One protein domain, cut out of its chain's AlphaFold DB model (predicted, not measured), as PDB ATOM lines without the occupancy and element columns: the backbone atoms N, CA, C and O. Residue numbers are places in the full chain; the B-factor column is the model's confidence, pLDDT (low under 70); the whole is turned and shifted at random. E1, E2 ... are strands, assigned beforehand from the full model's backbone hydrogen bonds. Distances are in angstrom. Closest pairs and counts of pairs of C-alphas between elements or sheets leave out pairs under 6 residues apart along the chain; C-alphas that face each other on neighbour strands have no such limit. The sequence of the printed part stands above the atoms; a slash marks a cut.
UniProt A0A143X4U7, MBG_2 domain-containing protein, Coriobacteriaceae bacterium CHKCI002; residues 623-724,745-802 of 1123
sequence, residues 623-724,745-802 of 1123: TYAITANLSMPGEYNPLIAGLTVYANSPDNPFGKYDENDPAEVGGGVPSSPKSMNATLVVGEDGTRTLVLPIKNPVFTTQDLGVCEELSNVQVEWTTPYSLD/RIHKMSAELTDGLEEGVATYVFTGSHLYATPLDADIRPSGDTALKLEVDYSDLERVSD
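What this domain is: This is residues 623 to 724 and 745 to 802 of the 1123 residues of the protein "MBG_2 domain-containing protein" of Coriobacteriaceae bacterium CHKCI002 (UniProt A0A143X4U7). One large, twisted sheet of seven antiparallel strands curls part of the way round, like a trough that stays open between its edge strands E5 and E7, and a small three-strand sheet, E4, E8 and E9, sits near one end of it. A long winding stretch without named elements, residues 633 to 677, leaves E1 toward the end where the small sheet lies and comes back to E2, while the turn between E2 and E3 reaches out at the far end. The printed part has 160 residues with ten named strands, E1 to E10 in order along the chain, and no named helix; the large sheet runs E5, E6, E3, E2, E1, E10, E7 and the small one E4, E8, E9, both all antiparallel. The class is all strand, though under half of the residues, 69 of 160, are in named elements. The whole is compact, with a radius of gyration of the C-alphas of 15.4 A and spans of 48, 35 and 24 A.

Where its parts are: E1, residues 623 to 632, begins at C-alpha 623 at (102.507, 107.008, 54.927) and is 27.3 A long. E2 is residues 678 to 682, 13.4 A, and E3 is residues 688 to 693, 16.8 A. E4, residues 699 to 703, spans 11.6 A. E5, residues 711 to 718, is 22.8 A long. After the cut E6, residues 745 to 752, begins at C-alpha 745 at (126.131, 116.529, 62.520), is 21.6 A long and bends by 52 degrees at residue 748. E7 is residues 761 to 766, 16.7 A; E8 is residues 770 to 773, 10.3 A; E9 is residues 778 to 780, 6.5 A. E10, residues 788 to 801, is the longest strand by residues, 29.7 A from first to last C-alpha; it bends by 81 degrees at residue 798 and ends at C-alpha 801 at (100.550, 108.135, 50.503).

How they stand to each other: From edge to edge of the large sheet the strands' lines turn by 72 degrees and the way across it turns by 75 degrees. E1 and E10 are antiparallel at 164 degrees, with N 629 and O 791 within hydrogen-bond range at 2.8 A. E1, E2 and E3 form a meander, each strand the antiparallel neighbour of the one before. E1 and E2 are a hairpin at 131 degrees, with N 624 and O 680 at 2.8 A. E2 and E3 are a hairpin at 162 degrees, with N 681 and O 689 at 2.8 A. E6 is antiparallel to E3, with N 690 and O 751 at 2.8 A, and E5 to E6, with N 714 and O 750 at 2.9 A. On the other side of E1, E10 is antiparallel to the edge strand E7 at 138 degrees, with N 764 and O 790 at 2.8 A. E5 and E7 are apart. Residues 631 to 632 of E1 also pair, antiparallel, with residues 645 to 646. In the small sheet E4 and E8 have N 700 and O 772 at 2.9 A, and the hairpin E8 and E9 has N 780 and O 771 at 2.8 A. The closest C-alphas of E4 and E6 are those of Gln 702 and Arg 745, 5.4 A apart.

The domain as a whole: The two C-alphas farthest apart, those of Asp 685 and Asp 724, are 49.7 A apart, while the first and last printed C-alphas, 623 and 802, are 6.1 A apart. Residues 725 to 744 are not printed, and C-alphas 724 and 745 are 18.3 A apart across this cut. Of the links that are printed whole, the one from E1 to E2, 45 residues, is long. The mean pLDDT of the printed part is 84.7; residues 655 to 657, 720 to 724 and 783 to 785 are under 70.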
ATOM      1  N   THR A 623     101.663 105.922  54.421       91.75
ATOM      2  CA  THR A 623     102.507 107.008  54.927       91.75
ATOM      3  C   THR A 623     101.647 108.202  55.304       91.75
ATOM      4  O   THR A 623     100.786 108.638  54.534       91.75
ATOM      5  N   TYR A 624     101.943 108.773  56.464       92.38
ATOM      6  CA  TYR A 624     101.269 109.918  57.045       92.38
ATOM      7  C   TYR A 624     102.269 111.052  57.303       92.38
ATOM      8  O   TYR A 624     103.399 110.804  57.723       92.38
ATOM      9  N   ALA A 625     101.861 112.297  57.076       93.19
ATOM     10  CA  ALA A 625     102.521 113.455  57.662       93.19
ATOM     11  C   ALA A 625     102.059 113.597  59.120       93.19
ATOM     12  O   ALA A 625     100.892 113.351  59.434       93.19
ATOM     13  N   ILE A 626     102.989 113.948  60.006       94.19
ATOM     14  CA  ILE A 626     102.749 114.030  61.448       94.19
ATOM     15  C   ILE A 626     103.556 115.176  62.063       94.19
ATOM     16  O   ILE A 626     104.622 115.556  61.566       94.19
ATOM     17  N   THR A 627     103.059 115.717  63.170       94.56
ATOM     18  CA  THR A 627     103.797 116.647  64.023       94.56
ATOM     19  C   THR A 627     104.709 115.855  64.963       94.56
ATOM     20  O   THR A 627     104.227 115.069  65.776       94.56
ATOM     21  N   ALA A 628     106.028 116.060  64.888       95.50
ATOM     22  CA  ALA A 628     106.971 115.490  65.853       95.50
ATOM     23  C   ALA A 628     108.109 116.461  66.195       95.50
ATOM     24  O   ALA A 628     108.743 117.040  65.312       95.50
ATOM     25  N   ASN A 629     108.392 116.652  67.484       95.38
ATOM     26  CA  ASN A 629     109.319 117.672  67.968       95.38
ATOM     27  C   ASN A 629     110.383 117.108  68.907       95.38
ATOM     28  O   ASN A 629     110.065 116.619  69.985       95.38
ATOM     29  N   LEU A 630     111.651 117.235  68.505       95.25
ATOM     30  CA  LEU A 630     112.817 116.817  69.280       95.25
ATOM     31  C   LEU A 630     113.396 118.032  70.011       95.25
ATOM     32  O   LEU A 630     114.079 118.874  69.423       95.25
ATOM     33  N   SER A 631     113.099 118.120  71.301       93.94
ATOM     34  CA  SER A 631     113.433 119.254  72.160       93.94
ATOM     35  C   SER A 631     114.498 118.902  73.199       93.94
ATOM     36  O   SER A 631     114.507 117.804  73.743       93.94
ATOM     37  N   MET A 632     115.373 119.849  73.520       91.38
ATOM     38  CA  MET A 632     116.147 119.884  74.759       91.38
ATOM     39  C   MET A 632     115.384 120.794  75.734       91.38
ATOM     40  O   MET A 632     115.361 122.008  75.499       91.38
ATOM     41  N   PRO A 633     114.725 120.263  76.783       90.44
ATOM     42  CA  PRO A 633     113.962 121.082  77.722       90.44
ATOM     43  C   PRO A 633     114.848 122.099  78.449       90.44
ATOM     44  O   PRO A 633     115.963 121.784  78.868       90.44
ATOM     45  N   GLY A 634     114.346 123.323  78.635       86.44
ATOM     46  CA  GLY A 634     115.124 124.433  79.193       86.44
ATOM     47  C   GLY A 634     115.636 124.240  80.625       86.44
ATOM     48  O   GLY A 634     116.567 124.935  81.027       86.44
ATOM     49  N   GLU A 635     115.080 123.291  81.382       83.88
ATOM     50  CA  GLU A 635     115.583 122.904  82.709       83.88
ATOM     51  C   GLU A 635     116.911 122.121  82.652       83.88
ATOM     52  O   GLU A 635     117.693 122.186  83.598       83.88
ATOM     53  N   TYR A 636     117.208 121.452  81.528       82.00
ATOM     54  CA  TYR A 636     118.454 120.705  81.312       82.00
ATOM     55  C   TYR A 636     119.447 121.430  80.391       82.00
ATOM     56  O   TYR A 636     120.527 120.900  80.134       82.00
ATOM     57  N   ASN A 637     119.118 122.632  79.897       84.12
ATOM     58  CA  ASN A 637     119.997 123.435  79.045       84.12
ATOM     59  C   ASN A 637     121.124 124.090  79.881       84.12
ATOM     60  O   ASN A 637     120.850 125.020  80.644       84.12
ATOM     61  N   PRO A 638     122.397 123.667  79.733       75.56
ATOM     62  CA  PRO A 638     123.499 124.145  80.566       75.56
ATOM     63  C   PRO A 638     124.070 125.502  80.120       75.56
ATOM     64  O   PRO A 638     124.866 126.083  80.854       75.56
ATOM     65  N   LEU A 639     123.707 126.004  78.930       78.56
ATOM     66  CA  LEU A 639     124.210 127.281  78.400       78.56
ATOM     67  C   LEU A 639     123.231 128.436  78.619       78.56
ATOM     68  O   LEU A 639     123.655 129.550  78.927       78.56
ATOM     69  N   ILE A 640     121.929 128.189  78.446       77.50
ATOM     70  CA  ILE A 640     120.880 129.205  78.582       77.50
ATOM     71  C   ILE A 640     119.755 128.619  79.437       77.50
ATOM     72  O   ILE A 640     118.842 127.964  78.934       77.50
ATOM     73  N   ALA A 641     119.838 128.854  80.747       76.31
ATOM     74  CA  ALA A 641     118.877 128.339  81.717       76.31
ATOM     75  C   ALA A 641     117.440 128.776  81.375       76.31
ATOM     76  O   ALA A 641     117.170 129.962  81.182       76.31
ATOM     77  N   GLY A 642     116.521 127.812  81.307       80.38
ATOM     78  CA  GLY A 642     115.113 128.032  80.970       80.38
ATOM     79  C   GLY A 642     114.797 128.087  79.469       80.38
ATOM     80  O   GLY A 642     113.620 128.074  79.116       80.38
ATOM     81  N   LEU A 643     115.792 128.095  78.572       86.12
ATOM     82  CA  LEU A 643     115.548 128.062  77.126       86.12
ATOM     83  C   LEU A 643     115.404 126.621  76.621       86.12
ATOM     84  O   LEU A 643     116.403 125.917  76.452       86.12
ATOM     85  N   THR A 644     114.176 126.208  76.313       91.31
ATOM     86  CA  THR A 644     113.927 125.000  75.511       91.31
ATOM     87  C   THR A 644     114.406 125.224  74.076       91.31
ATOM     88  O   THR A 644     114.106 126.253  73.472       91.31
ATOM     89  N   VAL A 645     115.144 124.256  73.530       89.31
ATOM     90  CA  VAL A 645     115.706 124.292  72.169       89.31
ATOM     91  C   VAL A 645     115.133 123.141  71.349       89.31
ATOM     92  O   VAL A 645     115.217 121.996  71.776       89.31
ATOM     93  N   TYR A 646     114.600 123.416  70.162       93.06
ATOM     94  CA  TYR A 646     114.074 122.407  69.238       93.06
ATOM     95  C   TYR A 646     115.120 122.073  68.165       93.06
ATOM     96  O   TYR A 646     115.341 122.847  67.233       93.06
ATOM     97  N   ALA A 647     115.761 120.907  68.285       90.62
ATOM     98  CA  ALA A 647     116.837 120.451  67.393       90.62
ATOM     99  C   ALA A 647     116.357 120.193  65.949       90.62
ATOM    100  O   ALA A 647     117.132 120.231  64.994       90.62
ATOM    101  N   ASN A 648     115.056 119.971  65.779       92.12
ATOM    102  CA  ASN A 648     114.379 119.832  64.494       92.12
ATOM    103  C   ASN A 648     113.881 121.165  63.893       92.12
ATOM    104  O   ASN A 648     113.357 121.158  62.781       92.12
ATOM    105  N   SER A 649     114.047 122.307  64.574       90.81
ATOM    106  CA  SER A 649     113.747 123.619  63.984       90.81
ATOM    107  C   SER A 649     114.921 124.125  63.127       90.81
ATOM    108  O   SER A 649     116.051 124.104  63.609       90.81
ATOM    109  N   PRO A 650     114.696 124.644  61.904       86.88
ATOM    110  CA  PRO A 650     115.723 125.321  61.108       86.88
ATOM    111  C   PRO A 650     116.047 126.754  61.585       86.88
ATOM    112  O   PRO A 650     116.968 127.366  61.051       86.88
ATOM    113  N   ASP A 651     115.305 127.314  62.553       85.56
ATOM    114  CA  ASP A 651     115.439 128.728  62.940       85.56
ATOM    115  C   ASP A 651     116.845 129.065  63.481       85.56
ATOM    116  O   ASP A 651     117.421 128.342  64.307       85.56
ATOM    117  N   ASN A 652     117.386 130.194  63.015       78.62
ATOM    118  CA  ASN A 652     118.726 130.674  63.319       78.62
ATOM    119  C   ASN A 652     118.748 132.211  63.494       78.62
ATOM    120  O   ASN A 652     118.573 132.936  62.508       78.62
ATOM    121  N   PRO A 653     119.081 132.751  64.686       73.25
ATOM    122  CA  PRO A 653     119.097 134.196  64.933       73.25
ATOM    123  C   PRO A 653     120.213 134.941  64.178       73.25
ATOM    124  O   PRO A 653     120.221 136.168  64.141       73.25
ATOM    125  N   PHE A 654     121.147 134.215  63.554       71.88
ATOM    126  CA  PHE A 654     122.214 134.767  62.715       71.88
ATOM    127  C   PHE A 654     121.884 134.727  61.211       71.88
ATOM    128  O   PHE A 654     122.716 135.129  60.397       71.88
ATOM    129  N   GLY A 655     120.695 134.237  60.828       60.94
ATOM    130  CA  GLY A 655     120.221 134.214  59.438       60.94
ATOM    131  C   GLY A 655     121.061 133.350  58.488       60.94
ATOM    132  O   GLY A 655     121.080 133.607  57.286       60.94
ATOM    133  N   LYS A 656     121.799 132.363  59.017       65.94
ATOM    134  CA  LYS A 656     122.624 131.440  58.224       65.94
ATOM    135  C   LYS A 656     121.873 130.132  57.987       65.94
ATOM    136  O   LYS A 656     121.368 129.519  58.926       65.94
ATOM    137  N   TYR A 657     121.851 129.714  56.735       65.38
ATOM    138  CA  TYR A 657     121.306 128.458  56.238       65.38
ATOM    139  C   TYR A 657     122.475 127.614  55.717       65.38
ATOM    140  O   TYR A 657     123.430 128.145  55.150       65.38
ATOM    141  N   ASP A 658     122.424 126.316  55.971       70.94
ATOM    142  CA  ASP A 658     123.438 125.326  55.614       70.94
ATOM    143  C   ASP A 658     122.939 124.460  54.442       70.94
ATOM    144  O   ASP A 658     122.886 124.947  53.316       70.94
ATOM    145  N   GLU A 659     122.548 123.207  54.682       75.38
ATOM    146  CA  GLU A 659     121.776 122.393  53.734       75.38
ATOM    147  C   GLU A 659     120.273 122.725  53.740       75.38
ATOM    148  O   GLU A 659     119.554 122.314  52.830       75.38
ATOM    149  N   ASN A 660     119.786 123.445  54.760       79.50
ATOM    150  CA  ASN A 660     118.389 123.864  54.844       79.50
ATOM    151  C   ASN A 660     117.999 124.806  53.697       79.50
ATOM    152  O   ASN A 660     118.792 125.651  53.274       79.50
ATOM    153  N   ASP A 661     116.738 124.728  53.256       78.56
ATOM    154  CA  ASP A 661     116.184 125.700  52.312       78.56
ATOM    155  C   ASP A 661     116.219 127.109  52.951       78.56
ATOM    156  O   ASP A 661     115.668 127.299  54.042       78.56
ATOM    157  N   PRO A 662     116.831 128.121  52.301       75.00
ATOM    158  CA  PRO A 662     116.852 129.494  52.805       75.00
ATOM    159  C   PRO A 662     115.464 130.089  53.091       75.00
ATOM    160  O   PRO A 662     115.366 131.036  53.865       75.00
ATOM    161  N   ALA A 663     114.397 129.566  52.474       76.81
ATOM    162  CA  ALA A 663     113.019 129.982  52.730       76.81
ATOM    163  C   ALA A 663     112.425 129.408  54.033       76.81
ATOM    164  O   ALA A 663     111.446 129.955  54.539       76.81
ATOM    165  N   GLU A 664     112.998 128.332  54.585       76.94
ATOM    166  CA  GLU A 664     112.545 127.700  55.834       76.94
ATOM    167  C   GLU A 664     113.254 128.252  57.086       76.94
ATOM    168  O   GLU A 664     112.747 128.094  58.198       76.94
ATOM    169  N   VAL A 665     114.419 128.893  56.933       77.69
ATOM    170  CA  VAL A 665     115.246 129.388  58.049       77.69
ATOM    171  C   VAL A 665     114.742 130.746  58.550       77.69
ATOM    172  O   VAL A 665     115.035 131.797  57.978       77.69
ATOM    173  N   GLY A 666     114.008 130.741  59.666       72.75
ATOM    174  CA  GLY A 666     113.603 131.961  60.363       72.75
ATOM    175  C   GLY A 666     114.763 132.633  61.107       72.75
ATOM    176  O   GLY A 666     115.606 131.964  61.700       72.75
ATOM    177  N   GLY A 667     114.779 133.969  61.151       73.56
ATOM    178  CA  GLY A 667     115.789 134.775  61.863       73.56
ATOM    179  C   GLY A 667     115.662 134.794  63.397       73.56
ATOM    180  O   GLY A 667     116.016 135.792  64.022       73.56
ATOM    181  N   GLY A 668     115.087 133.753  64.003       77.69
ATOM    182  CA  GLY A 668     114.813 133.652  65.439       77.69
ATOM    183  C   GLY A 668     115.651 132.578  66.131       77.69
ATOM    184  O   GLY A 668     116.304 131.768  65.482       77.69
ATOM    185  N   VAL A 669     115.619 132.545  67.466       80.44
ATOM    186  CA  VAL A 669     116.125 131.386  68.220       80.44
ATOM    187  C   VAL A 669     115.199 130.174  68.014       80.44
ATOM    188  O   VAL A 669     113.985 130.360  67.925       80.44
ATOM    189  N   PRO A 670     115.725 128.936  67.973       86.88
ATOM    190  CA  PRO A 670     114.935 127.719  67.751       86.88
ATOM    191  C   PRO A 670     114.183 127.272  69.015       86.88
ATOM    192  O   PRO A 670     114.395 126.179  69.534       86.88
ATOM    193  N   SER A 671     113.317 128.139  69.537       87.88
ATOM    194  CA  SER A 671     112.581 127.953  70.796       87.88
ATOM    195  C   SER A 671     111.117 127.545  70.618       87.88
ATOM    196  O   SER A 671     110.391 127.463  71.606       87.88
ATOM    197  N   SER A 672     110.671 127.322  69.380       86.19
ATOM    198  CA  SER A 672     109.277 127.010  69.051       86.19
ATOM    199  C   SER A 672     109.157 125.633  68.387       86.19
ATOM    200  O   SER A 672     109.960 125.336  67.495       86.19
ATOM    201  N   PRO A 673     108.147 124.819  68.752       88.94
ATOM    202  CA  PRO A 673     107.842 123.580  68.045       88.94
ATOM    203  C   PRO A 673     107.385 123.863  66.605       88.94
ATOM    204  O   PRO A 673     106.947 124.970  66.275       88.94
ATOM    205  N   LYS A 674     107.469 122.849  65.743       85.69
ATOM    206  CA  LYS A 674     106.947 122.867  64.368       85.69
ATOM    207  C   LYS A 674     105.835 121.824  64.231       85.69
ATOM    208  O   LYS A 674     105.895 120.789  64.887       85.69
ATOM    209  N   SER A 675     104.847 122.083  63.380       90.38
ATOM    210  CA  SER A 675     103.792 121.128  63.019       90.38
ATOM    211  C   SER A 675     104.062 120.480  61.658       90.38
ATOM    212  O   SER A 675     104.794 121.047  60.844       90.38
ATOM    213  N   MET A 676     103.484 119.295  61.422       89.50
ATOM    214  CA  MET A 676     103.505 118.560  60.140       89.50
ATOM    215  C   MET A 676     104.893 118.459  59.491       89.50
ATOM    216  O   MET A 676     105.081 118.629  58.288       89.50
ATOM    217  N   ASN A 677     105.889 118.212  60.335       90.44
ATOM    218  CA  ASN A 677     107.314 118.331  60.046       90.44
ATOM    219  C   ASN A 677     108.046 116.979  60.010       90.44
ATOM    220  O   ASN A 677     109.250 116.944  59.751       90.44
ATOM    221  N   ALA A 678     107.336 115.886  60.281       94.50
ATOM    222  CA  ALA A 678     107.843 114.524  60.276       94.50
ATOM    223  C   ALA A 678     106.917 113.598  59.474       94.50
ATOM    224  O   ALA A 678     105.847 113.986  59.000       94.50
ATOM    225  N   THR A 679     107.343 112.351  59.304       95.94
ATOM    226  CA  THR A 679     106.604 111.333  58.555       95.94
ATOM    227  C   THR A 679     106.436 110.079  59.400       95.94
ATOM    228  O   THR A 679     107.415 109.584  59.953       95.94
ATOM    229  N   LEU A 680     105.218 109.549  59.484       95.88
ATOM    230  CA  LEU A 680     104.911 108.265  60.108       95.88
ATOM    231  C   LEU A 680     104.573 107.241  59.021       95.88
ATOM    232  O   LEU A 680     103.643 107.439  58.242       95.88
ATOM    233  N   VAL A 681     105.308 106.135  58.973       94.31
ATOM    234  CA  VAL A 681     105.054 105.018  58.054       94.31
ATOM    235  C   VAL A 681     104.411 103.877  58.836       94.31
ATOM    236  O   VAL A 681     104.996 103.386  59.801       94.31
ATOM    237  N   VAL A 682     103.210 103.465  58.427       93.12
ATOM    238  CA  VAL A 682     102.447 102.362  59.030       93.12
ATOM    239  C   VAL A 682     102.519 101.143  58.108       93.12
ATOM    240  O   VAL A 682     101.996 101.174  56.993       93.12
ATOM    241  N   GLY A 683     103.176 100.078  58.566       87.31
ATOM    242  CA  GLY A 683     103.339  98.815  57.845       87.31
ATOM    243  C   GLY A 683     102.052  97.985  57.744       87.31
ATOM    244  O   GLY A 683     101.078  98.214  58.461       87.31
ATOM    245  N   GLU A 684     102.048  96.976  56.864       86.38
ATOM    246  CA  GLU A 684     100.916  96.036  56.713       86.38
ATOM    247  C   GLU A 684     100.658  95.188  57.973       86.38
ATOM    248  O   GLU A 684      99.545  94.716  58.200       86.38
ATOM    249  N   ASP A 685     101.688  95.003  58.796       83.69
ATOM    250  CA  ASP A 685     101.663  94.338  60.099       83.69
ATOM    251  C   ASP A 685     101.219  95.263  61.251       83.69
ATOM    252  O   ASP A 685     101.009  94.794  62.370       83.69
ATOM    253  N   GLY A 686     101.033  96.558  60.973       83.00
ATOM    254  CA  GLY A 686     100.718  97.592  61.953       83.00
ATOM    255  C   GLY A 686     101.940  98.236  62.615       83.00
ATOM    256  O   GLY A 686     101.749  99.089  63.480       83.00
ATOM    257  N   THR A 687     103.165  97.870  62.221       88.94
ATOM    258  CA  THR A 687     104.408  98.474  62.728       88.94
ATOM    259  C   THR A 687     104.488  99.953  62.337       88.94
ATOM    260  O   THR A 687     104.136 100.321  61.216       88.94
ATOM    261  N   ARG A 688     104.941 100.820  63.250       92.56
ATOM    262  CA  ARG A 688     104.904 102.284  63.095       92.56
ATOM    263  C   ARG A 688     106.307 102.873  63.144       92.56
ATOM    264  O   ARG A 688     106.935 102.864  64.195       92.56
ATOM    265  N   THR A 689     106.802 103.409  62.031       95.06
ATOM    266  CA  THR A 689     108.143 104.017  61.968       95.06
ATOM    267  C   THR A 689     108.053 105.520  61.752       95.06
ATOM    268  O   THR A 689     107.551 105.971  60.721       95.06
ATOM    269  N   LEU A 690     108.555 106.301  62.706       96.69
ATOM    270  CA  LEU A 690     108.725 107.745  62.568       96.69
ATOM    271  C   LEU A 690     110.009 108.047  61.786       96.69
ATOM    272  O   LEU A 690     111.038 107.413  62.009       96.69
ATOM    273  N   VAL A 691     109.964 109.062  60.927       95.81
ATOM    274  CA  VAL A 691     111.113 109.663  60.241       95.81
ATOM    275  C   VAL A 691     111.084 111.169  60.497       95.81
ATOM    276  O   VAL A 691     110.131 111.849  60.110       95.81
ATOM    277  N   LEU A 692     112.121 111.693  61.152       95.81
ATOM    278  CA  LEU A 692     112.201 113.080  61.616       95.81
ATOM    279  C   LEU A 692     113.465 113.775  61.071       95.81
ATOM    280  O   LEU A 692     114.578 113.361  61.405       95.81
ATOM    281  N   PRO A 693     113.326 114.858  60.285       93.62
ATOM    282  CA  PRO A 693     114.421 115.777  59.974       93.62
ATOM    283  C   PRO A 693     114.892 116.554  61.216       93.62
ATOM    284  O   PRO A 693     114.085 117.112  61.957       93.62
ATOM    285  N   ILE A 694     116.206 116.641  61.418       93.06
ATOM    286  CA  ILE A 694     116.871 117.355  62.520       93.06
ATOM    287  C   ILE A 694     117.626 118.548  61.918       93.06
ATOM    288  O   ILE A 694     118.802 118.477  61.570       93.06
ATOM    289  N   LYS A 695     116.897 119.645  61.707       88.25
ATOM    290  CA  LYS A 695     117.338 120.753  60.852       88.25
ATOM    291  C   LYS A 695     118.240 121.804  61.521       88.25
ATOM    292  O   LYS A 695     118.707 122.685  60.811       88.25
ATOM    293  N   ASN A 696     118.501 121.793  62.833       86.94
ATOM    294  CA  ASN A 696     119.074 122.993  63.462       86.94
ATOM    295  C   ASN A 696     120.572 123.269  63.136       86.94
ATOM    296  O   ASN A 696     121.432 122.426  63.411       86.94
ATOM    297  N   PRO A 697     120.929 124.471  62.623       77.19
ATOM    298  CA  PRO A 697     122.315 124.841  62.296       77.19
ATOM    299  C   PRO A 697     123.104 125.487  63.452       77.19
ATOM    300  O   PRO A 697     124.309 125.701  63.327       77.19
ATOM    301  N   VAL A 698     122.448 125.818  64.568       80.25
ATOM    302  CA  VAL A 698     123.048 126.525  65.716       80.25
ATOM    303  C   VAL A 698     123.364 125.573  66.862       80.25
ATOM    304  O   VAL A 698     124.441 125.660  67.437       80.25
ATOM    305  N   PHE A 699     122.438 124.672  67.175       86.00
ATOM    306  CA  PHE A 699     122.540 123.612  68.170       86.00
ATOM    307  C   PHE A 699     122.602 122.273  67.434       86.00
ATOM    308  O   PHE A 699     121.611 121.554  67.319       86.00
ATOM    309  N   THR A 700     123.765 121.964  66.872       85.94
ATOM    310  CA  THR A 700     123.953 120.797  66.009       85.94
ATOM    311  C   THR A 700     124.027 119.519  66.843       85.94
ATOM    312  O   THR A 700     124.940 119.373  67.663       85.94
ATOM    313  N   THR A 701     123.099 118.587  66.634       90.88
ATOM    314  CA  THR A 701     123.068 117.289  67.326       90.88
ATOM    315  C   THR A 701     124.263 116.422  66.922       90.88
ATOM    316  O   THR A 701     124.443 116.121  65.743       90.88
ATOM    317  N   GLN A 702     125.076 116.029  67.905       87.69
ATOM    318  CA  GLN A 702     126.238 115.146  67.733       87.69
ATOM    319  C   GLN A 702     125.925 113.708  68.153       87.69
ATOM    320  O   GLN A 702     126.422 112.767  67.549       87.69
ATOM    321  N   ASP A 703     125.081 113.536  69.170       89.25
ATOM    322  CA  ASP A 703     124.587 112.237  69.615       89.25
ATOM    323  C   ASP A 703     123.145 112.389  70.121       89.25
ATOM    324  O   ASP A 703     122.844 113.312  70.888       89.25
ATOM    325  N   LEU A 704     122.254 111.489  69.704       89.81
ATOM    326  CA  LEU A 704     120.901 111.407  70.255       89.81
ATOM    327  C   LEU A 704     120.897 110.794  71.658       89.81
ATOM    328  O   LEU A 704     119.995 111.095  72.436       89.81
ATOM    329  N   GLY A 705     121.894 109.982  72.010       89.88
ATOM    330  CA  GLY A 705     121.888 109.184  73.230       89.88
ATOM    331  C   GLY A 705     120.938 107.982  73.138       89.88
ATOM    332  O   GLY A 705     120.626 107.495  72.052       89.88
ATOM    333  N   VAL A 706     120.475 107.487  74.288       89.88
ATOM    334  CA  VAL A 706     119.663 106.260  74.391       89.88
ATOM    335  C   VAL A 706     118.251 106.574  74.879       89.88
ATOM    336  O   VAL A 706     118.088 107.191  75.932       89.88
ATOM    337  N   CYS A 707     117.241 106.097  74.151       91.38
ATOM    338  CA  CYS A 707     115.846 106.037  74.591       91.38
ATOM    339  C   CYS A 707     115.469 104.567  74.830       91.38
ATOM    340  O   CYS A 707     115.600 103.759  73.914       91.38
ATOM    341  N   GLU A 708     115.029 104.204  76.041       90.19
ATOM    342  CA  GLU A 708     114.672 102.809  76.372       90.19
ATOM    343  C   GLU A 708     113.352 102.350  75.722       90.19
ATOM    344  O   GLU A 708     113.134 101.154  75.539       90.19
ATOM    345  N   GLU A 709     112.479 103.296  75.364       89.94
ATOM    346  CA  GLU A 709     111.144 103.035  74.808       89.94
ATOM    347  C   GLU A 709     111.123 102.895  73.280       89.94
ATOM    348  O   GLU A 709     110.147 102.381  72.732       89.94
ATOM    349  N   LEU A 710     112.175 103.344  72.584       91.94
ATOM    350  CA  LEU A 710     112.273 103.296  71.125       91.94
ATOM    351  C   LEU A 710     113.196 102.170  70.666       91.94
ATOM    352  O   LEU A 710     114.291 101.973  71.193       91.94
ATOM    353  N   SER A 711     112.777 101.464  69.619       85.25
ATOM    354  CA  SER A 711     113.583 100.429  68.970       85.25
ATOM    355  C   SER A 711     113.948 100.828  67.539       85.25
ATOM    356  O   SER A 711     113.417 101.795  66.991       85.25
ATOM    357  N   ASN A 712     114.913 100.115  66.946       87.62
ATOM    358  CA  ASN A 712     115.358 100.324  65.562       87.62
ATOM    359  C   ASN A 712     115.751 101.780  65.219       87.62
ATOM    360  O   ASN A 712     115.607 102.208  64.076       87.62
ATOM    361  N   VAL A 713     116.279 102.530  66.198       91.62
ATOM    362  CA  VAL A 713     116.722 103.919  66.010       91.62
ATOM    363  C   VAL A 713     117.896 103.982  65.027       91.62
ATOM    364  O   VAL A 713     118.923 103.335  65.233       91.62
ATOM    365  N   GLN A 714     117.752 104.782  63.970       92.56
ATOM    366  CA  GLN A 714     118.786 105.051  62.965       92.56
ATOM    367  C   GLN A 714     118.955 106.559  62.764       92.56
ATOM    368  O   GLN A 714     118.041 107.340  63.032       92.56
ATOM    369  N   VAL A 715     120.127 106.972  62.277       91.88
ATOM    370  CA  VAL A 715     120.479 108.377  62.021       91.88
ATOM    371  C   VAL A 715     121.170 108.534  60.671       91.88
ATOM    372  O   VAL A 715     121.850 107.617  60.218       91.88
ATOM    373  N   GLU A 716     121.002 109.704  60.057       89.38
ATOM    374  CA  GLU A 716     121.722 110.150  58.856       89.38
ATOM    375  C   GLU A 716     122.641 111.323  59.251       89.38
ATOM    376  O   GLU A 716     122.273 112.138  60.112       89.38
ATOM    377  N   TRP A 717     123.834 111.408  58.650       86.31
ATOM    378  CA  TRP A 717     124.850 112.432  58.940       86.31
ATOM    379  C   TRP A 717     125.078 113.372  57.752       86.31
ATOM    380  O   TRP A 717     125.197 112.928  56.615       86.31
ATOM    381  N   THR A 718     125.242 114.668  58.032       79.88
ATOM    382  CA  THR A 718     125.590 115.688  57.026       79.88
ATOM    383  C   THR A 718     126.842 116.479  57.407       79.88
ATOM    384  O   THR A 718     127.258 116.506  58.571       79.88
ATOM    385  N   THR A 719     127.430 117.158  56.421       71.56
ATOM    386  CA  THR A 719     128.585 118.054  56.596       71.56
ATOM    387  C   THR A 719     128.113 119.515  56.531       71.56
ATOM    388  O   THR A 719     127.599 119.923  55.488       71.56
ATOM    389  N   PRO A 720     128.275 120.332  57.592       64.50
ATOM    390  CA  PRO A 720     127.942 121.757  57.545       64.50
ATOM    391  C   PRO A 720     128.732 122.512  56.460       64.50
ATOM    392  O   PRO A 720     129.914 122.244  56.243       64.50
ATOM    393  N   TYR A 721     128.096 123.478  55.791       57.38
ATOM    394  CA  TYR A 721     128.741 124.281  54.740       57.38
ATOM    395  C   TYR A 721     129.780 125.266  55.326       57.38
ATOM    396  O   TYR A 721     129.609 125.772  56.435       57.38
ATOM    397  N   SER A 722     130.861 125.545  54.583       50.28
ATOM    398  CA  SER A 722     132.074 126.246  55.060       50.28
ATOM    399  C   SER A 722     131.804 127.634  55.674       50.28
ATOM    400  O   SER A 722     131.215 128.501  55.035       50.28
ATOM    401  N   LEU A 723     132.178 127.927  56.926       49.50
ATOM    402  CA  LEU A 723     133.533 128.055  57.519       49.50
ATOM    403  C   LEU A 723     134.393 129.238  57.045       49.50
ATOM    404  O   LEU A 723     135.353 129.577  57.732       49.50
ATOM    405  N   ASP A 724     134.007 129.956  55.989       46.69
ATOM    406  CA  ASP A 724     134.751 131.154  55.554       46.69
ATOM    407  C   ASP A 724     134.473 132.396  56.435       46.69
ATOM    408  O   ASP A 724     135.187 133.396  56.350       46.69
ATOM    409  N   ARG A 745     127.217 116.636  61.531       85.62
ATOM    410  CA  ARG A 745     126.131 116.529  62.520       85.62
ATOM    411  C   ARG A 745     125.109 115.469  62.108       85.62
ATOM    412  O   ARG A 745     124.992 115.162  60.921       85.62
ATOM    413  N   ILE A 746     124.299 115.018  63.059       90.00
ATOM    414  CA  ILE A 746     123.059 114.295  62.770       90.00
ATOM    415  C   ILE A 746     122.041 115.297  62.215       90.00
ATOM    416  O   ILE A 746     121.796 116.335  62.832       90.00
ATOM    417  N   HIS A 747     121.455 114.995  61.054       90.38
ATOM    418  CA  HIS A 747     120.450 115.856  60.405       90.38
ATOM    419  C   HIS A 747     119.109 115.160  60.140       90.38
ATOM    420  O   HIS A 747     118.159 115.769  59.642       90.38
ATOM    421  N   LYS A 748     119.000 113.881  60.505       92.88
ATOM    422  CA  LYS A 748     117.788 113.080  60.351       92.88
ATOM    423  C   LYS A 748     117.853 111.860  61.253       92.88
ATOM    424  O   LYS A 748     118.936 111.326  61.490       92.88
ATOM    425  N   MET A 749     116.696 111.395  61.703       94.12
ATOM    426  CA  MET A 749     116.559 110.127  62.410       94.12
ATOM    427  C   MET A 749     115.333 109.348  61.938       94.12
ATOM    428  O   MET A 749     114.377 109.929  61.416       94.12
ATOM    429  N   SER A 750     115.338 108.045  62.187       94.81
ATOM    430  CA  SER A 750     114.137 107.214  62.191       94.81
ATOM    431  C   SER A 750     114.099 106.342  63.444       94.81
ATOM    432  O   SER A 750     115.138 106.062  64.039       94.81
ATOM    433  N   ALA A 751     112.899 105.970  63.884       94.69
ATOM    434  CA  ALA A 751     112.682 105.111  65.046       94.69
ATOM    435  C   ALA A 751     111.341 104.378  64.937       94.69
ATOM    436  O   ALA A 751     110.366 104.933  64.426       94.69
ATOM    437  N   GLU A 752     111.278 103.153  65.449       94.31
ATOM    438  CA  GLU A 752     110.029 102.406  65.587       94.31
ATOM    439  C   GLU A 752     109.326 102.824  66.886       94.31
ATOM    440  O   GLU A 752     109.909 102.744  67.973       94.31
ATOM    441  N   LEU A 753     108.092 103.314  66.755       93.75
ATOM    442  CA  LEU A 753     107.268 103.811  67.853       93.75
ATOM    443  C   LEU A 753     106.558 102.649  68.553       93.75
ATOM    444  O   LEU A 753     105.981 101.779  67.902       93.75
ATOM    445  N   THR A 754     106.563 102.661  69.884       88.06
ATOM    446  CA  THR A 754     105.915 101.633  70.716       88.06
ATOM    447  C   THR A 754     104.485 101.985  71.123       88.06
ATOM    448  O   THR A 754     103.769 101.126  71.647       88.06
ATOM    449  N   ASP A 755     104.037 103.218  70.871       85.19
ATOM    450  CA  ASP A 755     102.678 103.653  71.172       85.19
ATOM    451  C   ASP A 755     101.634 103.181  70.135       85.19
ATOM    452  O   ASP A 755     101.895 103.026  68.939       85.19
ATOM    453  N   GLY A 756     100.409 102.974  70.625       78.19
ATOM    454  CA  GLY A 756      99.240 102.603  69.826       78.19
ATOM    455  C   GLY A 756      98.251 103.748  69.585       78.19
ATOM    456  O   GLY A 756      97.095 103.459  69.287       78.19
ATOM    457  N   LEU A 757      98.648 105.016  69.763       80.44
ATOM    458  CA  LEU A 757      97.738 106.162  69.665       80.44
ATOM    459  C   LEU A 757      97.239 106.387  68.232       80.44
ATOM    460  O   LEU A 757      97.889 106.021  67.256       80.44
ATOM    461  N   GLU A 758      96.059 106.982  68.112       76.44
ATOM    462  CA  GLU A 758      95.468 107.391  66.827       76.44
ATOM    463  C   GLU A 758      94.973 108.854  66.879       76.44
ATOM    464  O   GLU A 758      94.587 109.408  65.857       76.44
ATOM    465  N   GLU A 759      95.033 109.481  68.061       75.88
ATOM    466  CA  GLU A 759      94.726 110.882  68.380       75.88
ATOM    467  C   GLU A 759      95.485 111.221  69.695       75.88
ATOM    468  O   GLU A 759      95.669 110.329  70.534       75.88
ATOM    469  N   GLY A 760      95.950 112.462  69.896       80.12
ATOM    470  CA  GLY A 760      96.727 112.873  71.085       80.12
ATOM    471  C   GLY A 760      98.256 112.711  70.973       80.12
ATOM    472  O   GLY A 760      98.785 112.432  69.903       80.12
ATOM    473  N   VAL A 761      98.981 112.910  72.086       89.06
ATOM    474  CA  VAL A 761     100.455 113.069  72.100       89.06
ATOM    475  C   VAL A 761     101.174 111.920  72.820       89.06
ATOM    476  O   VAL A 761     100.897 111.646  73.988       89.06
ATOM    477  N   ALA A 762     102.158 111.306  72.155       91.38
ATOM    478  CA  ALA A 762     103.159 110.418  72.753       91.38
ATOM    479  C   ALA A 762     104.452 111.188  73.087       91.38
ATOM    480  O   ALA A 762     104.790 112.176  72.436       91.38
ATOM    481  N   THR A 763     105.195 110.751  74.107       94.06
ATOM    482  CA  THR A 763     106.445 111.389  74.553       94.06
ATOM    483  C   THR A 763     107.519 110.338  74.792       94.06
ATOM    484  O   THR A 763     107.295 109.415  75.562       94.06
ATOM    485  N   TYR A 764     108.689 110.520  74.183       93.81
ATOM    486  CA  TYR A 764     109.837 109.620  74.272       93.81
ATOM    487  C   TYR A 764     111.066 110.378  74.793       93.81
ATOM    488  O   TYR A 764     111.395 111.463  74.302       93.81
ATOM    489  N   VAL A 765     111.755 109.819  75.789       92.62
ATOM    490  CA  VAL A 765     112.890 110.465  76.472       92.62
ATOM    491  C   VAL A 765     114.217 109.818  76.081       92.62
ATOM    492  O   VAL A 765     114.379 108.605  76.170       92.62
ATOM    493  N   PHE A 766     115.186 110.645  75.697       92.38
ATOM    494  CA  PHE A 766     116.564 110.256  75.422       92.38
ATOM    495  C   PHE A 766     117.488 110.686  76.564       92.38
ATOM    496  O   PHE A 766     117.412 111.809  77.068       92.38
ATOM    497  N   THR A 767     118.417 109.806  76.920       89.81
ATOM    498  CA  THR A 767     119.423 109.998  77.969       89.81
ATOM    499  C   THR A 767     120.825 110.067  77.361       89.81
ATOM    500  O   THR A 767     121.123 109.382  76.384       89.81
ATOM    501  N   GLY A 768     121.706 110.901  77.921       86.25
ATOM    502  CA  GLY A 768     123.108 110.990  77.486       86.25
ATOM    503  C   GLY A 768     123.369 111.712  76.153       86.25
ATOM    504  O   GLY A 768     124.503 111.676  75.678       86.25
ATOM    505  N   SER A 769     122.365 112.376  75.568       90.81
ATOM    506  CA  SER A 769     122.479 113.133  74.312       90.81
ATOM    507  C   SER A 769     123.573 114.213  74.351       90.81
ATOM    508  O   SER A 769     123.910 114.763  75.404       90.81
ATOM    509  N   HIS A 770     124.102 114.570  73.179       88.44
ATOM    510  CA  HIS A 770     125.171 115.558  73.016       88.44
ATOM    511  C   HIS A 770     124.862 116.479  71.833       88.44
ATOM    512  O   HIS A 770     124.640 116.031  70.709       88.44
ATOM    513  N   LEU A 771     124.841 117.784  72.094       89.12
ATOM    514  CA  LEU A 771     124.686 118.833  71.090       89.12
ATOM    515  C   LEU A 771     125.903 119.764  71.149       89.12
ATOM    516  O   LEU A 771     126.616 119.812  72.149       89.12
ATOM    517  N   TYR A 772     126.124 120.536  70.094       84.12
ATOM    518  CA  TYR A 772     127.186 121.539  70.031       84.12
ATOM    519  C   TYR A 772     126.604 122.884  69.582       84.12
ATOM    520  O   TYR A 772     125.836 122.937  68.621       84.12
ATOM    521  N   ALA A 773     126.929 123.959  70.302       82.31
ATOM    522  CA  ALA A 773     126.470 125.313  70.003       82.31
ATOM    523  C   ALA A 773     127.473 126.038  69.095       82.31
ATOM    524  O   ALA A 773     128.411 126.672  69.581       82.31
ATOM    525  N   THR A 774     127.257 125.985  67.779       74.12
ATOM    526  CA  THR A 774     128.195 126.485  66.759       74.12
ATOM    527  C   THR A 774     128.653 127.935  66.979       74.12
ATOM    528  O   THR A 774     129.859 128.165  66.941       74.12
ATOM    529  N   PRO A 775     127.774 128.918  67.273       70.00
ATOM    530  CA  PRO A 775     128.195 130.313  67.463       70.00
ATOM    531  C   PRO A 775     128.863 130.595  68.819       70.00
ATOM    532  O   PRO A 775     129.340 131.707  69.035       70.00
ATOM    533  N   LEU A 776     128.846 129.629  69.745       73.06
ATOM    534  CA  LEU A 776     129.390 129.754  71.102       73.06
ATOM    535  C   LEU A 776     130.633 128.876  71.335       73.06
ATOM    536  O   LEU A 776     131.206 128.959  72.419       73.06
ATOM    537  N   ASP A 777     131.028 128.055  70.351       75.31
ATOM    538  CA  ASP A 777     132.131 127.076  70.428       75.31
ATOM    539  C   ASP A 777     132.052 126.201  71.699       75.31
ATOM    540  O   ASP A 777     133.021 126.020  72.436       75.31
ATOM    541  N   ALA A 778     130.838 125.724  72.009       80.44
ATOM    542  CA  ALA A 778     130.516 125.115  73.297       80.44
ATOM    543  C   ALA A 778     129.796 123.767  73.163       80.44
ATOM    544  O   ALA A 778     128.752 123.654  72.515       80.44
ATOM    545  N   ASP A 779     130.325 122.759  73.858       83.19
ATOM    546  CA  ASP A 779     129.678 121.462  74.039       83.19
ATOM    547  C   ASP A 779     128.488 121.545  74.997       83.19
ATOM    548  O   ASP A 779     128.592 122.049  76.115       83.19
ATOM    549  N   ILE A 780     127.368 120.961  74.578       83.62
ATOM    550  CA  ILE A 780     126.152 120.823  75.368       83.62
ATOM    551  C   ILE A 780     125.943 119.351  75.702       83.62
ATOM    552  O   ILE A 780     125.588 118.535  74.849       83.62
ATOM    553  N   ARG A 781     126.117 119.025  76.981       85.19
ATOM    554  CA  ARG A 781     125.738 117.738  77.570       85.19
ATOM    555  C   ARG A 781     124.712 118.017  78.668       85.19
ATOM    556  O   ARG A 781     125.121 118.428  79.757       85.19
ATOM    557  N   PRO A 782     123.404 117.889  78.383       74.06
ATOM    558  CA  PRO A 782     122.351 118.131  79.364       74.06
ATOM    559  C   PRO A 782     122.539 117.228  80.588       74.06
ATOM    560  O   PRO A 782     122.789 116.032  80.454       74.06
ATOM    561  N   SER A 783     122.473 117.798  81.791       56.19
ATOM    562  CA  SER A 783     122.973 117.145  83.011       56.19
ATOM    563  C   SER A 783     121.893 116.422  83.831       56.19
ATOM    564  O   SER A 783     121.912 116.505  85.059       56.19
ATOM    565  N   GLY A 784     120.938 115.757  83.178       63.09
ATOM    566  CA  GLY A 784     119.821 115.070  83.839       63.09
ATOM    567  C   GLY A 784     119.290 113.864  83.059       63.09
ATOM    568  O   GLY A 784     119.732 113.593  81.944       63.09
ATOM    569  N   ASP A 785     118.312 113.171  83.646       68.06
ATOM    570  CA  ASP A 785     117.700 111.941  83.107       68.06
ATOM    571  C   ASP A 785     116.838 112.177  81.845       68.06
ATOM    572  O   ASP A 785     116.250 111.253  81.295       68.06
ATOM    573  N   THR A 786     116.741 113.417  81.362       72.69
ATOM    574  CA  THR A 786     116.112 113.785  80.086       72.69
ATOM    575  C   THR A 786     117.035 114.759  79.366       72.69
ATOM    576  O   THR A 786     117.080 115.942  79.687       72.69
ATOM    577  N   ALA A 787     117.807 114.262  78.404       81.88
ATOM    578  CA  ALA A 787     118.737 115.080  77.631       81.88
ATOM    579  C   ALA A 787     118.092 115.620  76.346       81.88
ATOM    580  O   ALA A 787     118.223 116.805  76.036       81.88
ATOM    581  N   LEU A 788     117.321 114.776  75.658       92.12
ATOM    582  CA  LEU A 788     116.372 115.181  74.622       92.12
ATOM    583  C   LEU A 788     115.009 114.528  74.883       92.12
ATOM    584  O   LEU A 788     114.921 113.438  75.444       92.12
ATOM    585  N   LYS A 789     113.938 115.199  74.465       94.38
ATOM    586  CA  LYS A 789     112.547 114.750  74.557       94.38
ATOM    587  C   LYS A 789     111.895 114.884  73.185       94.38
ATOM    588  O   LYS A 789     111.820 115.992  72.648       94.38
ATOM    589  N   LEU A 790     111.427 113.766  72.642       96.00
ATOM    590  CA  LEU A 790     110.675 113.676  71.397       96.00
ATOM    591  C   LEU A 790     109.177 113.596  71.710       96.00
ATOM    592  O   LEU A 790     108.725 112.620  72.301       96.00
ATOM    593  N   GLU A 791     108.409 114.600  71.301       96.44
ATOM    594  CA  GLU A 791     106.941 114.599  71.386       96.44
ATOM    595  C   GLU A 791     106.351 114.338  69.998       96.44
ATOM    596  O   GLU A 791     106.745 115.001  69.041       96.44
ATOM    597  N   VAL A 792     105.436 113.374  69.883       95.69
ATOM    598  CA  VAL A 792     104.778 112.962  68.630       95.69
ATOM    599  C   VAL A 792     103.276 113.167  68.787       95.69
ATOM    600  O   VAL A 792     102.673 112.555  69.664       95.69
ATOM    601  N   ASP A 793     102.678 114.026  67.965       92.69
ATOM    602  CA  ASP A 793     101.266 114.405  68.055       92.69
ATOM    603  C   ASP A 793     100.464 113.835  66.877       92.69
ATOM    604  O   ASP A 793     100.687 114.182  65.714       92.69
ATOM    605  N   TYR A 794      99.527 112.948  67.205       89.38
ATOM    606  CA  TYR A 794      98.626 112.266  66.281       89.38
ATOM    607  C   TYR A 794      97.360 113.081  65.966       89.38
ATOM    608  O   TYR A 794      96.578 112.677  65.109       89.38
ATOM    609  N   SER A 795      97.131 114.216  66.632       83.44
ATOM    610  CA  SER A 795      95.888 114.998  66.510       83.44
ATOM    611  C   SER A 795      95.715 115.661  65.133       83.44
ATOM    612  O   SER A 795      94.588 115.828  64.673       83.44
ATOM    613  N   ASP A 796      96.825 115.975  64.454       76.19
ATOM    614  CA  ASP A 796      96.871 116.563  63.101       76.19
ATOM    615  C   ASP A 796      97.259 115.538  62.002       76.19
ATOM    616  O   ASP A 796      97.641 115.921  60.896       76.19
ATOM    617  N   LEU A 797      97.211 114.228  62.283       83.88
ATOM    618  CA  LEU A 797      97.732 113.181  61.391       83.88
ATOM    619  C   LEU A 797      97.055 113.173  60.000       83.88
ATOM    620  O   LEU A 797      95.865 112.886  59.873       83.88
ATOM    621  N   GLU A 798      97.831 113.373  58.928       85.88
ATOM    622  CA  GLU A 798      97.325 113.418  57.544       85.88
ATOM    623  C   GLU A 798      97.912 112.280  56.697       85.88
ATOM    624  O   GLU A 798      99.128 112.143  56.587       85.88
ATOM    625  N   ARG A 799      97.075 111.458  56.046       89.06
ATOM    626  CA  ARG A 799      97.550 110.375  55.162       89.06
ATOM    627  C   ARG A 799      98.006 110.943  53.817       89.06
ATOM    628  O   ARG A 799      97.180 111.376  53.019       89.06
ATOM    629  N   VAL A 800      99.309 110.886  53.539       84.56
ATOM    630  CA  VAL A 800      99.928 111.485  52.340       84.56
ATOM    631  C   VAL A 800     100.235 110.483  51.223       84.56
ATOM    632  O   VAL A 800     100.441 110.891  50.081       84.56
ATOM    633  N   SER A 801     100.282 109.175  51.511       87.38
ATOM    634  CA  SER A 801     100.550 108.135  50.503       87.38
ATOM    635  C   SER A 801     100.084 106.743  50.948       87.38
ATOM    636  O   SER A 801     100.013 106.452  52.139       87.38
ATOM    637  N   ASP A 802      99.846 105.850  49.984       89.06
ATOM    638  CA  ASP A 802      99.665 104.408  50.220       89.06
ATOM    639  C   ASP A 802     100.988 103.669  50.521       89.06
ATOM    640  O   ASP A 802     100.965 102.486  50.849       89.06
TER     641      ASP A 802